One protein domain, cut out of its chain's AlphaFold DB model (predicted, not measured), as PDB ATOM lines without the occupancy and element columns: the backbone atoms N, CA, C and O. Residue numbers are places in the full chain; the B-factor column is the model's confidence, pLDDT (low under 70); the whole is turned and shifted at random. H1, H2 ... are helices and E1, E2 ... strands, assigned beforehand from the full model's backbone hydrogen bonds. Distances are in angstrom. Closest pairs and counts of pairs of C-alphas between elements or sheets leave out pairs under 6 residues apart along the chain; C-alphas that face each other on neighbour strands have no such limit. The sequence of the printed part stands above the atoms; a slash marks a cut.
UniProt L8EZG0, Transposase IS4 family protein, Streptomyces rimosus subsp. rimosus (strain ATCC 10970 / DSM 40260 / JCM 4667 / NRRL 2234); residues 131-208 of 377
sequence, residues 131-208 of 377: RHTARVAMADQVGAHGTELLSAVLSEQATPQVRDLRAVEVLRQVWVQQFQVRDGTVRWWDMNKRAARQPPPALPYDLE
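AT A GLANCE: This is residues 131 to 208 of the 377 residues of the protein "Transposase IS4 family protein" of Streptomyces rimosus subsp. rimosus (strain ATCC 10970 / DSM 40260 / JCM 4667 / NRRL 2234) (UniProt L8EZG0). One long helix, H1, makes the longest axis; after it the backbone turns through the short H2 and folds back as H3, which runs along part of H1 at a slant. A small hairpin of two strands, E1 and E2, packs on H1 with E2 the nearer strand, and a tail without named elements, residues 189 to 208, folds back to end on the side of H3 away from H1. The printed part has 78 residues, with three named helices and two named strands in the order H1, H2, H3, E1, E2; the sheet, E1 - E2, is antiparallel and the class is mostly helix. The whole is only just compact, close to loose, with a radius of gyration of the C-alphas of 13.7 A and spans of 39 by 27 by 22 A.

IN THESE COORDINATES: H1 is residues 132 to 154, from C-alpha 132 at (-55.578, 5.142, 0.498) to C-alpha 154 at (-23.613, 3.913, 0.267), 32.0 A. H2 is residues 160 to 163, 5.1 A. H3 is residues 166 to 178, 18.5 A, beginning with C-alpha 166 at (-24.582, 15.971, 2.497). E1 is residues 179 to 182, 9.6 A, and E2 is residues 185 to 188, 10.0 A, ending with C-alpha 188 at (-44.110, 3.049, 4.396).

HOW THE PARTS SIT: H1 touches H2 only at the corner by their link, and only just, with 3 pairs of C-alphas within 8 A; the closest are those of Leu 154 and Arg 163, 5.5 A apart. H2 and H3 are close but not clearly touching, their closest C-alphas, of Val 162 and Val 168, being 7.5 A apart. H1, with residues 143 to 150 alone, touches H3; the closest C-alphas are those of Leu 150 and Arg 172, 6.9 A apart. These two helices run opposite ways at a steep tilt of 37 degrees, only just past shallow. E1 and E2 form an antiparallel hairpin, with 144 degrees between their directions; N 180 and O 187 are 2.9 A apart and N 187 and O 180 are 2.8 A apart, within hydrogen-bond range. The closest C-alphas of H1 and E2 are those of Asp 140 and Arg 187, 4.9 A apart; those of H1 and E1 are of Gly 143 and Phe 179, 6.2 A apart. H2 is apart from E1 and E2. In H1 and H3 every O i to N i+4 pair is within hydrogen-bond range; H2 is too short for such a pair.

THE WHOLE: The two C-alphas farthest apart, of Arg 131 and Pro 160, are 41.3 A apart. The printed part has no cut, and the four links between named elements are tight. Residues 156 to 161 and 192 to 197 stand free. The mean pLDDT of the printed part is 77.1, with 22 residues under 70: residues 157 to 163, 190 to 200 and 203 to 206.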
ATOM      1  N   ARG A 131     -57.382   6.166  -3.834       90.94
ATOM      2  CA  ARG A 131     -57.616   5.207  -2.745       90.94
ATOM      3  C   ARG A 131     -56.402   5.137  -1.825       90.94
ATOM      4  O   ARG A 131     -55.292   4.912  -2.302       90.94
ATOM      5  N   HIS A 132     -56.633   5.222  -0.516       85.56
ATOM      6  CA  HIS A 132     -55.578   5.142   0.498       85.56
ATOM      7  C   HIS A 132     -54.724   3.869   0.370       85.56
ATOM      8  O   HIS A 132     -53.502   3.940   0.379       85.56
ATOM      9  N   THR A 133     -55.343   2.706   0.153       88.94
ATOM     10  CA  THR A 133     -54.624   1.429  -0.017       88.94
ATOM     11  C   THR A 133     -53.671   1.437  -1.213       88.94
ATOM     12  O   THR A 133     -52.549   0.949  -1.114       88.94
ATOM     13  N   ALA A 134     -54.081   2.046  -2.328       89.31
ATOM     14  CA  ALA A 134     -53.231   2.205  -3.503       89.31
ATOM     15  C   ALA A 134     -52.106   3.230  -3.267       89.31
ATOM     16  O   ALA A 134     -51.008   3.046  -3.790       89.31
ATOM     17  N   ARG A 135     -52.339   4.269  -2.449       88.31
ATOM     18  CA  ARG A 135     -51.277   5.193  -2.013       88.31
ATOM     19  C   ARG A 135     -50.235   4.494  -1.152       88.31
ATOM     20  O   ARG A 135     -49.053   4.664  -1.412       88.31
ATOM     21  N   VAL A 136     -50.665   3.679  -0.190       87.81
ATOM     22  CA  VAL A 136     -49.758   2.888   0.655       87.81
ATOM     23  C   VAL A 136     -48.915   1.945  -0.204       87.81
ATOM     24  O   VAL A 136     -47.700   1.937  -0.073       87.81
ATOM     25  N   ALA A 137     -49.528   1.216  -1.144       90.25
ATOM     26  CA  ALA A 137     -48.791   0.326  -2.046       90.25
ATOM     27  C   ALA A 137     -47.781   1.080  -2.932       90.25
ATOM     28  O   ALA A 137     -46.655   0.625  -3.128       90.25
ATOM     29  N   MET A 138     -48.164   2.253  -3.449       88.19
ATOM     30  CA  MET A 138     -47.249   3.117  -4.194       88.19
ATOM     31  C   MET A 138     -46.097   3.609  -3.307       88.19
ATOM     32  O   MET A 138     -44.953   3.583  -3.751       88.19
ATOM     33  N   ALA A 139     -46.380   4.021  -2.070       87.69
ATOM     34  CA  ALA A 139     -45.378   4.479  -1.115       87.69
ATOM     35  C   ALA A 139     -44.404   3.357  -0.726       87.69
ATOM     36  O   ALA A 139     -43.201   3.578  -0.788       87.69
ATOM     37  N   ASP A 140     -44.891   2.149  -0.426       90.00
ATOM     38  CA  ASP A 140     -44.063   0.957  -0.178       90.00
ATOM     39  C   ASP A 140     -43.088   0.708  -1.336       90.00
ATOM     40  O   ASP A 140     -41.895   0.493  -1.127       90.00
ATOM     41  N   GLN A 141     -43.581   0.795  -2.574       88.88
ATOM     42  CA  GLN A 141     -42.758   0.604  -3.763       88.88
ATOM     43  C   GLN A 141     -41.704   1.706  -3.932       88.88
ATOM     44  O   GLN A 141     -40.560   1.416  -4.282       88.88
ATOM     45  N   VAL A 142     -42.065   2.966  -3.668       87.94
ATOM     46  CA  VAL A 142     -41.103   4.078  -3.643       87.94
ATOM     47  C   VAL A 142     -40.044   3.842  -2.571       87.94
ATOM     48  O   VAL A 142     -38.858   3.974  -2.869       87.94
ATOM     49  N   GLY A 143     -40.464   3.418  -1.379       86.75
ATOM     50  CA  GLY A 143     -39.607   3.024  -0.265       86.75
ATOM     51  C   GLY A 143     -38.594   1.955  -0.658       86.75
ATOM     52  O   GLY A 143     -37.399   2.113  -0.407       86.75
ATOM     53  N   ALA A 144     -39.048   0.889  -1.316       87.88
ATOM     54  CA  ALA A 144     -38.189  -0.192  -1.784       87.88
ATOM     55  C   ALA A 144     -37.141   0.305  -2.795       87.88
ATOM     56  O   ALA A 144     -35.949   0.079  -2.597       87.88
ATOM     57  N   HIS A 145     -37.561   1.047  -3.825       86.00
ATOM     58  CA  HIS A 145     -36.650   1.561  -4.851       86.00
ATOM     59  C   HIS A 145     -35.608   2.537  -4.290       86.00
ATOM     60  O   HIS A 145     -34.430   2.442  -4.621       86.00
ATOM     61  N   GLY A 146     -36.009   3.469  -3.422       83.38
ATOM     62  CA  GLY A 146     -35.043   4.390  -2.825       83.38
ATOM     63  C   GLY A 146     -34.133   3.718  -1.794       83.38
ATOM     64  O   GLY A 146     -32.982   4.118  -1.675       83.38
ATOM     65  N   THR A 147     -34.580   2.648  -1.124       84.75
ATOM     66  CA  THR A 147     -33.698   1.829  -0.267       84.75
ATOM     67  C   THR A 147     -32.644   1.105  -1.100       84.75
ATOM     68  O   THR A 147     -31.474   1.082  -0.721       84.75
ATOM     69  N   GLU A 148     -33.038   0.552  -2.250       82.94
ATOM     70  CA  GLU A 148     -32.119  -0.056  -3.217       82.94
ATOM     71  C   GLU A 148     -31.088   0.970  -3.713       82.94
ATOM     72  O   GLU A 148     -29.886   0.711  -3.662       82.94
ATOM     73  N   LEU A 149     -31.541   2.168  -4.106       79.25
ATOM     74  CA  LEU A 149     -30.662   3.253  -4.547       79.25
ATOM     75  C   LEU A 149     -29.694   3.703  -3.445       79.25
ATOM     76  O   LEU A 149     -28.496   3.809  -3.694       79.25
ATOM     77  N   LEU A 150     -30.191   3.951  -2.231       78.81
ATOM     78  CA  LEU A 150     -29.364   4.356  -1.091       78.81
ATOM     79  C   LEU A 150     -28.334   3.284  -0.736       78.81
ATOM     80  O   LEU A 150     -27.191   3.622  -0.453       78.81
ATOM     81  N   SER A 151     -28.709   2.005  -0.799       82.88
ATOM     82  CA  SER A 151     -27.781   0.897  -0.554       82.88
ATOM     83  C   SER A 151     -26.670   0.854  -1.602       82.88
ATOM     84  O   SER A 151     -25.507   0.683  -1.250       82.88
ATOM     85  N   ALA A 152     -27.003   1.068  -2.881       77.62
ATOM     86  CA  ALA A 152     -26.010   1.144  -3.950       77.62
ATOM     87  C   ALA A 152     -25.071   2.345  -3.764       77.62
ATOM     88  O   ALA A 152     -23.853   2.184  -3.824       77.62
ATOM     89  N   VAL A 153     -25.629   3.525  -3.477       73.06
ATOM     90  CA  VAL A 153     -24.874   4.769  -3.271       73.06
ATOM     91  C   VAL A 153     -23.949   4.681  -2.060       73.06
ATOM     92  O   VAL A 153     -22.834   5.179  -2.129       73.06
ATOM     93  N   LEU A 154     -24.388   4.049  -0.970       76.50
ATOM     94  CA  LEU A 154     -23.613   3.913   0.267       76.50
ATOM     95  C   LEU A 154     -22.673   2.698   0.268       76.50
ATOM     96  O   LEU A 154     -21.891   2.545   1.203       76.50
ATOM     97  N   SER A 155     -22.726   1.843  -0.757       77.62
ATOM     98  CA  SER A 155     -21.872   0.658  -0.850       77.62
ATOM     99  C   SER A 155     -20.388   1.021  -0.949       77.62
ATOM    100  O   SER A 155     -20.016   2.077  -1.469       77.62
ATOM    101  N   GLU A 156     -19.514   0.115  -0.511       76.06
ATOM    102  CA  GLU A 156     -18.057   0.287  -0.626       76.06
ATOM    103  C   GLU A 156     -17.593   0.444  -2.081       76.06
ATOM    104  O   GLU A 156     -16.604   1.129  -2.341       76.06
ATOM    105  N   GLN A 157     -18.357  -0.117  -3.023       69.38
ATOM    106  CA  GLN A 157     -18.102  -0.047  -4.461       69.38
ATOM    107  C   GLN A 157     -18.475   1.303  -5.090       69.38
ATOM    108  O   GLN A 157     -18.078   1.577  -6.221       69.38
ATOM    109  N   ALA A 158     -19.223   2.155  -4.383       66.56
ATOM    110  CA  ALA A 158     -19.560   3.490  -4.859       66.56
ATOM    111  C   ALA A 158     -18.395   4.474  -4.684       66.56
ATOM    112  O   ALA A 158     -17.565   4.352  -3.779       66.56
ATOM    113  N   THR A 159     -18.360   5.502  -5.531       65.44
ATOM    114  CA  THR A 159     -17.354   6.563  -5.444       65.44
ATOM    115  C   THR A 159     -17.471   7.299  -4.100       65.44
ATOM    116  O   THR A 159     -18.560   7.793  -3.786       65.44
ATOM    117  N   PRO A 160     -16.377   7.460  -3.328       67.25
ATOM    118  CA  PRO A 160     -16.413   8.116  -2.015       67.25
ATOM    119  C   PRO A 160     -17.055   9.509  -2.044       67.25
ATOM    120  O   PRO A 160     -17.872   9.839  -1.196       67.25
ATOM    121  N   GLN A 161     -16.794  10.277  -3.105       61.47
ATOM    122  CA  GLN A 161     -17.351  11.618  -3.306       61.47
ATOM    123  C   GLN A 161     -18.882  11.653  -3.313       61.47
ATOM    124  O   GLN A 161     -19.448  12.668  -2.929       61.47
ATOM    125  N   VAL A 162     -19.549  10.582  -3.763       59.44
ATOM    126  CA  VAL A 162     -21.017  10.484  -3.772       59.44
ATOM    127  C   VAL A 162     -21.531  10.084  -2.389       59.44
ATOM    128  O   VAL A 162     -22.538  10.631  -1.944       59.44
ATOM    129  N   ARG A 163     -20.824   9.185  -1.688       68.44
ATOM    130  CA  ARG A 163     -21.151   8.799  -0.304       68.44
ATOM    131  C   ARG A 163     -21.102   9.987   0.648       68.44
ATOM    132  O   ARG A 163     -21.989  10.129   1.482       68.44
ATOM    133  N   ASP A 164     -20.112  10.853   0.468       72.69
ATOM    134  CA  ASP A 164     -19.851  11.983   1.362       72.69
ATOM    135  C   ASP A 164     -20.740  13.206   1.065       72.69
ATOM    136  O   ASP A 164     -20.668  14.229   1.752       72.69
ATOM    137  N   LEU A 165     -21.613  13.134   0.049       74.31
ATOM    138  CA  LEU A 165     -22.549  14.215  -0.237       74.31
ATOM    139  C   LEU A 165     -23.531  14.382   0.921       74.31
ATOM    140  O   LEU A 165     -24.336  13.497   1.215       74.31
ATOM    141  N   ARG A 166     -23.584  15.594   1.482       74.00
ATOM    142  CA  ARG A 166     -24.582  15.971   2.497       74.00
ATOM    143  C   ARG A 166     -26.013  15.617   2.077       74.00
ATOM    144  O   ARG A 166     -26.806  15.211   2.917       74.00
ATOM    145  N   ALA A 167     -26.345  15.745   0.792       70.00
ATOM    146  CA  ALA A 167     -27.665  15.393   0.269       70.00
ATOM    147  C   ALA A 167     -27.995  13.894   0.414       70.00
ATOM    148  O   ALA A 167     -29.143  13.555   0.686       70.00
ATOM    149  N   VAL A 168     -27.002  13.009   0.273       75.00
ATOM    150  CA  VAL A 168     -27.168  11.558   0.456       75.00
ATOM    151  C   VAL A 168     -27.393  11.233   1.927       75.00
ATOM    152  O   VAL A 168     -28.294  10.460   2.243       75.00
ATOM    153  N   GLU A 169     -26.652  11.875   2.832       81.00
ATOM    154  CA  GLU A 169     -26.848  11.693   4.274       81.00
ATOM    155  C   GLU A 169     -28.217  12.216   4.739       81.00
ATOM    156  O   GLU A 169     -28.938  11.521   5.453       81.00
ATOM    157  N   VAL A 170     -28.630  13.399   4.273       77.94
ATOM    158  CA  VAL A 170     -29.977  13.946   4.522       77.94
ATOM    159  C   VAL A 170     -31.046  12.978   4.016       77.94
ATOM    160  O   VAL A 170     -31.984  12.651   4.746       77.94
ATOM    161  N   LEU A 171     -30.895  12.479   2.784       79.06
ATOM    162  CA  LEU A 171     -31.835  11.530   2.201       79.06
ATOM    163  C   LEU A 171     -31.900  10.245   3.028       79.06
ATOM    164  O   LEU A 171     -33.000   9.806   3.341       79.06
ATOM    165  N   ARG A 172     -30.756   9.690   3.446       84.56
ATOM    166  CA  ARG A 172     -30.675   8.503   4.309       84.56
ATOM    167  C   ARG A 172     -31.432   8.711   5.620       84.56
ATOM    168  O   ARG A 172     -32.231   7.854   5.997       84.56
ATOM    169  N   GLN A 173     -31.216   9.842   6.294       84.25
ATOM    170  CA  GLN A 173     -31.892  10.172   7.552       84.25
ATOM    171  C   GLN A 173     -33.407  10.288   7.382       84.25
ATOM    172  O   GLN A 173     -34.160   9.716   8.168       84.25
ATOM    173  N   VAL A 174     -33.873  10.982   6.343       82.56
ATOM    174  CA  VAL A 174     -35.309  11.094   6.058       82.56
ATOM    175  C   VAL A 174     -35.896   9.731   5.685       82.56
ATOM    176  O   VAL A 174     -37.002   9.400   6.114       82.56
ATOM    177  N   TRP A 175     -35.150   8.908   4.945       86.12
ATOM    178  CA  TRP A 175     -35.606   7.594   4.498       86.12
ATOM    179  C   TRP A 175     -35.918   6.665   5.670       86.12
ATOM    180  O   TRP A 175     -37.016   6.116   5.736       86.12
ATOM    181  N   VAL A 176     -35.006   6.553   6.643       86.00
ATOM    182  CA  VAL A 176     -35.207   5.701   7.834       86.00
ATOM    183  C   VAL A 176     -36.310   6.211   8.768       86.00
ATOM    184  O   VAL A 176     -36.827   5.459   9.588       86.00
ATOM    185  N   GLN A 177     -36.692   7.487   8.659       82.81
ATOM    186  CA  GLN A 177     -37.794   8.068   9.432       82.81
ATOM    187  C   GLN A 177     -39.167   7.862   8.775       82.81
ATOM    188  O   GLN A 177     -40.187   7.946   9.471       82.81
ATOM    189  N   GLN A 178     -39.197   7.641   7.454       82.44
ATOM    190  CA  GLN A 178     -40.416   7.447   6.659       82.44
ATOM    191  C   GLN A 178     -40.688   5.986   6.297       82.44
ATOM    192  O   GLN A 178     -41.838   5.631   6.036       82.44
ATOM    193  N   PHE A 179     -39.661   5.139   6.288       86.94
ATOM    194  CA  PHE A 179     -39.764   3.735   5.917       86.94
ATOM    195  C   PHE A 179     -39.144   2.841   6.986       86.94
ATOM    196  O   PHE A 179     -38.094   3.145   7.544       86.94
ATOM    197  N   GLN A 180     -39.790   1.708   7.242       86.38
ATOM    198  CA  GLN A 180     -39.302   0.664   8.143       86.38
ATOM    199  C   GLN A 180     -39.105  -0.635   7.363       86.38
ATOM    200  O   GLN A 180     -39.897  -0.960   6.478       86.38
ATOM    201  N   VAL A 181     -38.078  -1.403   7.712       84.81
ATOM    202  CA  VAL A 181     -37.891  -2.757   7.181       84.81
ATOM    203  C   VAL A 181     -38.594  -3.734   8.121       84.81
ATOM    204  O   VAL A 181     -38.248  -3.817   9.296       84.81
ATOM    205  N   ARG A 182     -39.595  -4.458   7.616       81.62
ATOM    206  CA  ARG A 182     -40.274  -5.556   8.323       81.62
ATOM    207  C   ARG A 182     -40.173  -6.813   7.483       81.62
ATOM    208  O   ARG A 182     -40.559  -6.784   6.319       81.62
ATOM    209  N   ASP A 183     -39.626  -7.881   8.057       84.25
ATOM    210  CA  ASP A 183     -39.448  -9.171   7.376       84.25
ATOM    211  C   ASP A 183     -38.718  -9.027   6.026       84.25
ATOM    212  O   ASP A 183     -39.135  -9.556   4.998       84.25
ATOM    213  N   GLY A 184     -37.667  -8.198   5.998       82.19
ATOM    214  CA  GLY A 184     -36.907  -7.895   4.779       82.19
ATOM    215  C   GLY A 184     -37.644  -7.025   3.751       82.19
ATOM    216  O   GLY A 184     -37.078  -6.696   2.713       82.19
ATOM    217  N   THR A 185     -38.881  -6.612   4.031       86.75
ATOM    218  CA  THR A 185     -39.695  -5.781   3.140       86.75
ATOM    219  C   THR A 185     -39.756  -4.345   3.644       86.75
ATOM    220  O   THR A 185     -40.088  -4.085   4.802       86.75
ATOM    221  N   VAL A 186     -39.472  -3.389   2.760       88.50
ATOM    222  CA  VAL A 186     -39.613  -1.962   3.065       88.50
ATOM    223  C   VAL A 186     -41.092  -1.595   3.076       88.50
ATOM    224  O   VAL A 186     -41.807  -1.824   2.101       88.50
ATOM    225  N   ARG A 187     -41.554  -1.021   4.185       88.88
ATOM    226  CA  ARG A 187     -42.925  -0.544   4.367       88.88
ATOM    227  C   ARG A 187     -42.927   0.934   4.697       88.88
ATOM    228  O   ARG A 187     -42.160   1.385   5.549       88.88
ATOM    229  N   TRP A 188     -43.821   1.672   4.054       86.50
ATOM    230  CA  TRP A 188     -44.110   3.049   4.396       86.50
ATOM    231  C   TRP A 188     -44.674   3.129   5.809       86.50
ATOM    232  O   TRP A 188     -45.513   2.325   6.235       86.50
ATOM    233  N   TRP A 189     -44.180   4.102   6.559       78.19
ATOM    234  CA  TRP A 189     -44.640   4.350   7.903       78.19
ATOM    235  C   TRP A 189     -45.851   5.272   7.872       78.19
ATOM    236  O   TRP A 189     -45.730   6.487   7.731       78.19
ATOM    237  N   ASP A 190     -47.031   4.681   8.040       69.88
ATOM    238  CA  ASP A 190     -48.271   5.433   8.211       69.88
ATOM    239  C   ASP A 190     -48.170   6.333   9.455       69.88
ATOM    240  O   ASP A 190     -48.038   5.845  10.585       69.88
ATOM    241  N   MET A 191     -48.229   7.650   9.241       63.03
ATOM    242  CA  MET A 191     -48.154   8.651  10.305       63.03
ATOM    243  C   MET A 191     -49.257   8.475  11.354       63.03
ATOM    244  O   MET A 191     -49.009   8.732  12.528       63.03
ATOM    245  N   ASN A 192     -50.428   7.960  10.966       62.50
ATOM    246  CA  ASN A 192     -51.546   7.723  11.885       62.50
ATOM    247  C   ASN A 192     -51.295   6.545  12.839       62.50
ATOM    248  O   ASN A 192     -52.017   6.369  13.816       62.50
ATOM    249  N   LYS A 193     -50.281   5.720  12.557       64.31
ATOM    250  CA  LYS A 193     -49.901   4.546  13.358       64.31
ATOM    251  C   LYS A 193     -48.571   4.742  14.085       64.31
ATOM    252  O   LYS A 193     -48.014   3.782  14.623       64.31
ATOM    253  N   ARG A 194     -48.027   5.962  14.076       63.16
ATOM    254  CA  ARG A 194     -46.784   6.303  14.772       63.16
ATOM    255  C   ARG A 194     -47.078   6.379  16.272       63.16
ATOM    256  O   ARG A 194     -47.986   7.086  16.696       63.16
ATOM    257  N   ALA A 195     -46.336   5.625  17.081       58.41
ATOM    258  CA  ALA A 195     -46.472   5.721  18.530       58.41
ATOM    259  C   ALA A 195     -46.071   7.132  18.988       58.41
ATOM    260  O   ALA A 195     -45.096   7.686  18.479       58.41
ATOM    261  N   ALA A 196     -46.759   7.677  19.996       54.75
ATOM    262  CA  ALA A 196     -46.549   9.039  20.509       54.75
ATOM    263  C   ALA A 196     -45.094   9.364  20.923       54.75
ATOM    264  O   ALA A 196     -44.739  10.524  21.091       54.75
ATOM    265  N   ARG A 197     -44.236   8.348  21.087       54.31
ATOM    266  CA  ARG A 197     -42.830   8.488  21.495       54.31
ATOM    267  C   ARG A 197     -41.846   8.754  20.355       54.31
ATOM    268  O   ARG A 197     -40.669   8.951  20.636       54.31
ATOM    269  N   GLN A 198     -42.270   8.726  19.092       60.50
ATOM    270  CA  GLN A 198     -41.364   8.969  17.966       60.50
ATOM    271  C   GLN A 198     -41.691  10.291  17.274       60.50
ATOM    272  O   GLN A 198     -42.797  10.430  16.743       60.50
ATOM    273  N   PRO A 199     -40.734  11.238  17.211       62.75
ATOM    274  CA  PRO A 199     -40.965  12.517  16.557       62.75
ATOM    275  C   PRO A 199     -41.295  12.266  15.086       62.75
ATOM    276  O   PRO A 199     -40.725  11.338  14.511       62.75
ATOM    277  N   PRO A 200     -42.205  13.033  14.470       67.12
ATOM    278  CA  PRO A 200     -42.546  12.865  13.061       67.12
ATOM    279  C   PRO A 200     -41.319  13.046  12.145       67.12
ATOM    280  O   PRO A 200     -40.279  13.527  12.601       67.12
ATOM    281  N   PRO A 201     -41.383  12.617  10.871       71.31
ATOM    282  CA  PRO A 201     -40.219  12.683   9.999       71.31
ATOM    283  C   PRO A 201     -39.818  14.136   9.725       71.31
ATOM    284  O   PRO A 201     -40.663  15.033   9.655       71.31
ATOM    285  N   ALA A 202     -38.516  14.347   9.577       70.06
ATOM    286  CA  ALA A 202     -37.934  15.609   9.169       70.06
ATOM    287  C   ALA A 202     -38.273  15.942   7.714       70.06
ATOM    288  O   ALA A 202     -38.528  15.047   6.898       70.06
ATOM    289  N   LEU A 203     -38.240  17.228   7.368       66.81
ATOM    290  CA  LEU A 203     -38.396  17.644   5.980       66.81
ATOM    291  C   LEU A 203     -37.071  17.448   5.217       66.81
ATOM    292  O   LEU A 203     -36.006  17.732   5.759       66.81
ATOM    293  N   PRO A 204     -37.096  17.036   3.935       63.31
ATOM    294  CA  PRO A 204     -35.873  16.847   3.140       63.31
ATOM    295  C   PRO A 204     -34.973  18.083   3.014       63.31
ATOM    296  O   PRO A 204     -33.792  17.954   2.717       63.31
ATOM    297  N   TYR A 205     -35.530  19.278   3.209       63.84
ATOM    298  CA  TYR A 205     -34.815  20.550   3.077       63.84
ATOM    299  C   TYR A 205     -34.365  21.126   4.424       63.84
ATOM    300  O   TYR A 205     -33.502  21.997   4.452       63.84
ATOM    301  N   ASP A 206     -34.946  20.641   5.523       68.50
ATOM    302  CA  ASP A 206     -34.657  21.079   6.883       68.50
ATOM    303  C   ASP A 206     -34.854  19.894   7.844       68.50
ATOM    304  O   ASP A 206     -35.972  19.434   8.102       68.50
ATOM    305  N   LEU A 207     -33.726  19.402   8.361       73.06
ATOM    306  CA  LEU A 207     -33.660  18.239   9.240       73.06
ATOM    307  C   LEU A 207     -34.181  18.503  10.657       73.06
ATOM    308  O   LEU A 207     -34.385  17.545  11.408       73.06
ATOM    309  N   GLU A 208     -34.421  19.756  11.029       71.94
ATOM    310  CA  GLU A 208     -35.001  20.170  12.311       71.94
ATOM    311  C   GLU A 208     -36.498  20.482  12.178       71.94
ATOM    312  O   GLU A 208     -37.264  20.259  13.117       71.94
TER     313      GLU A 208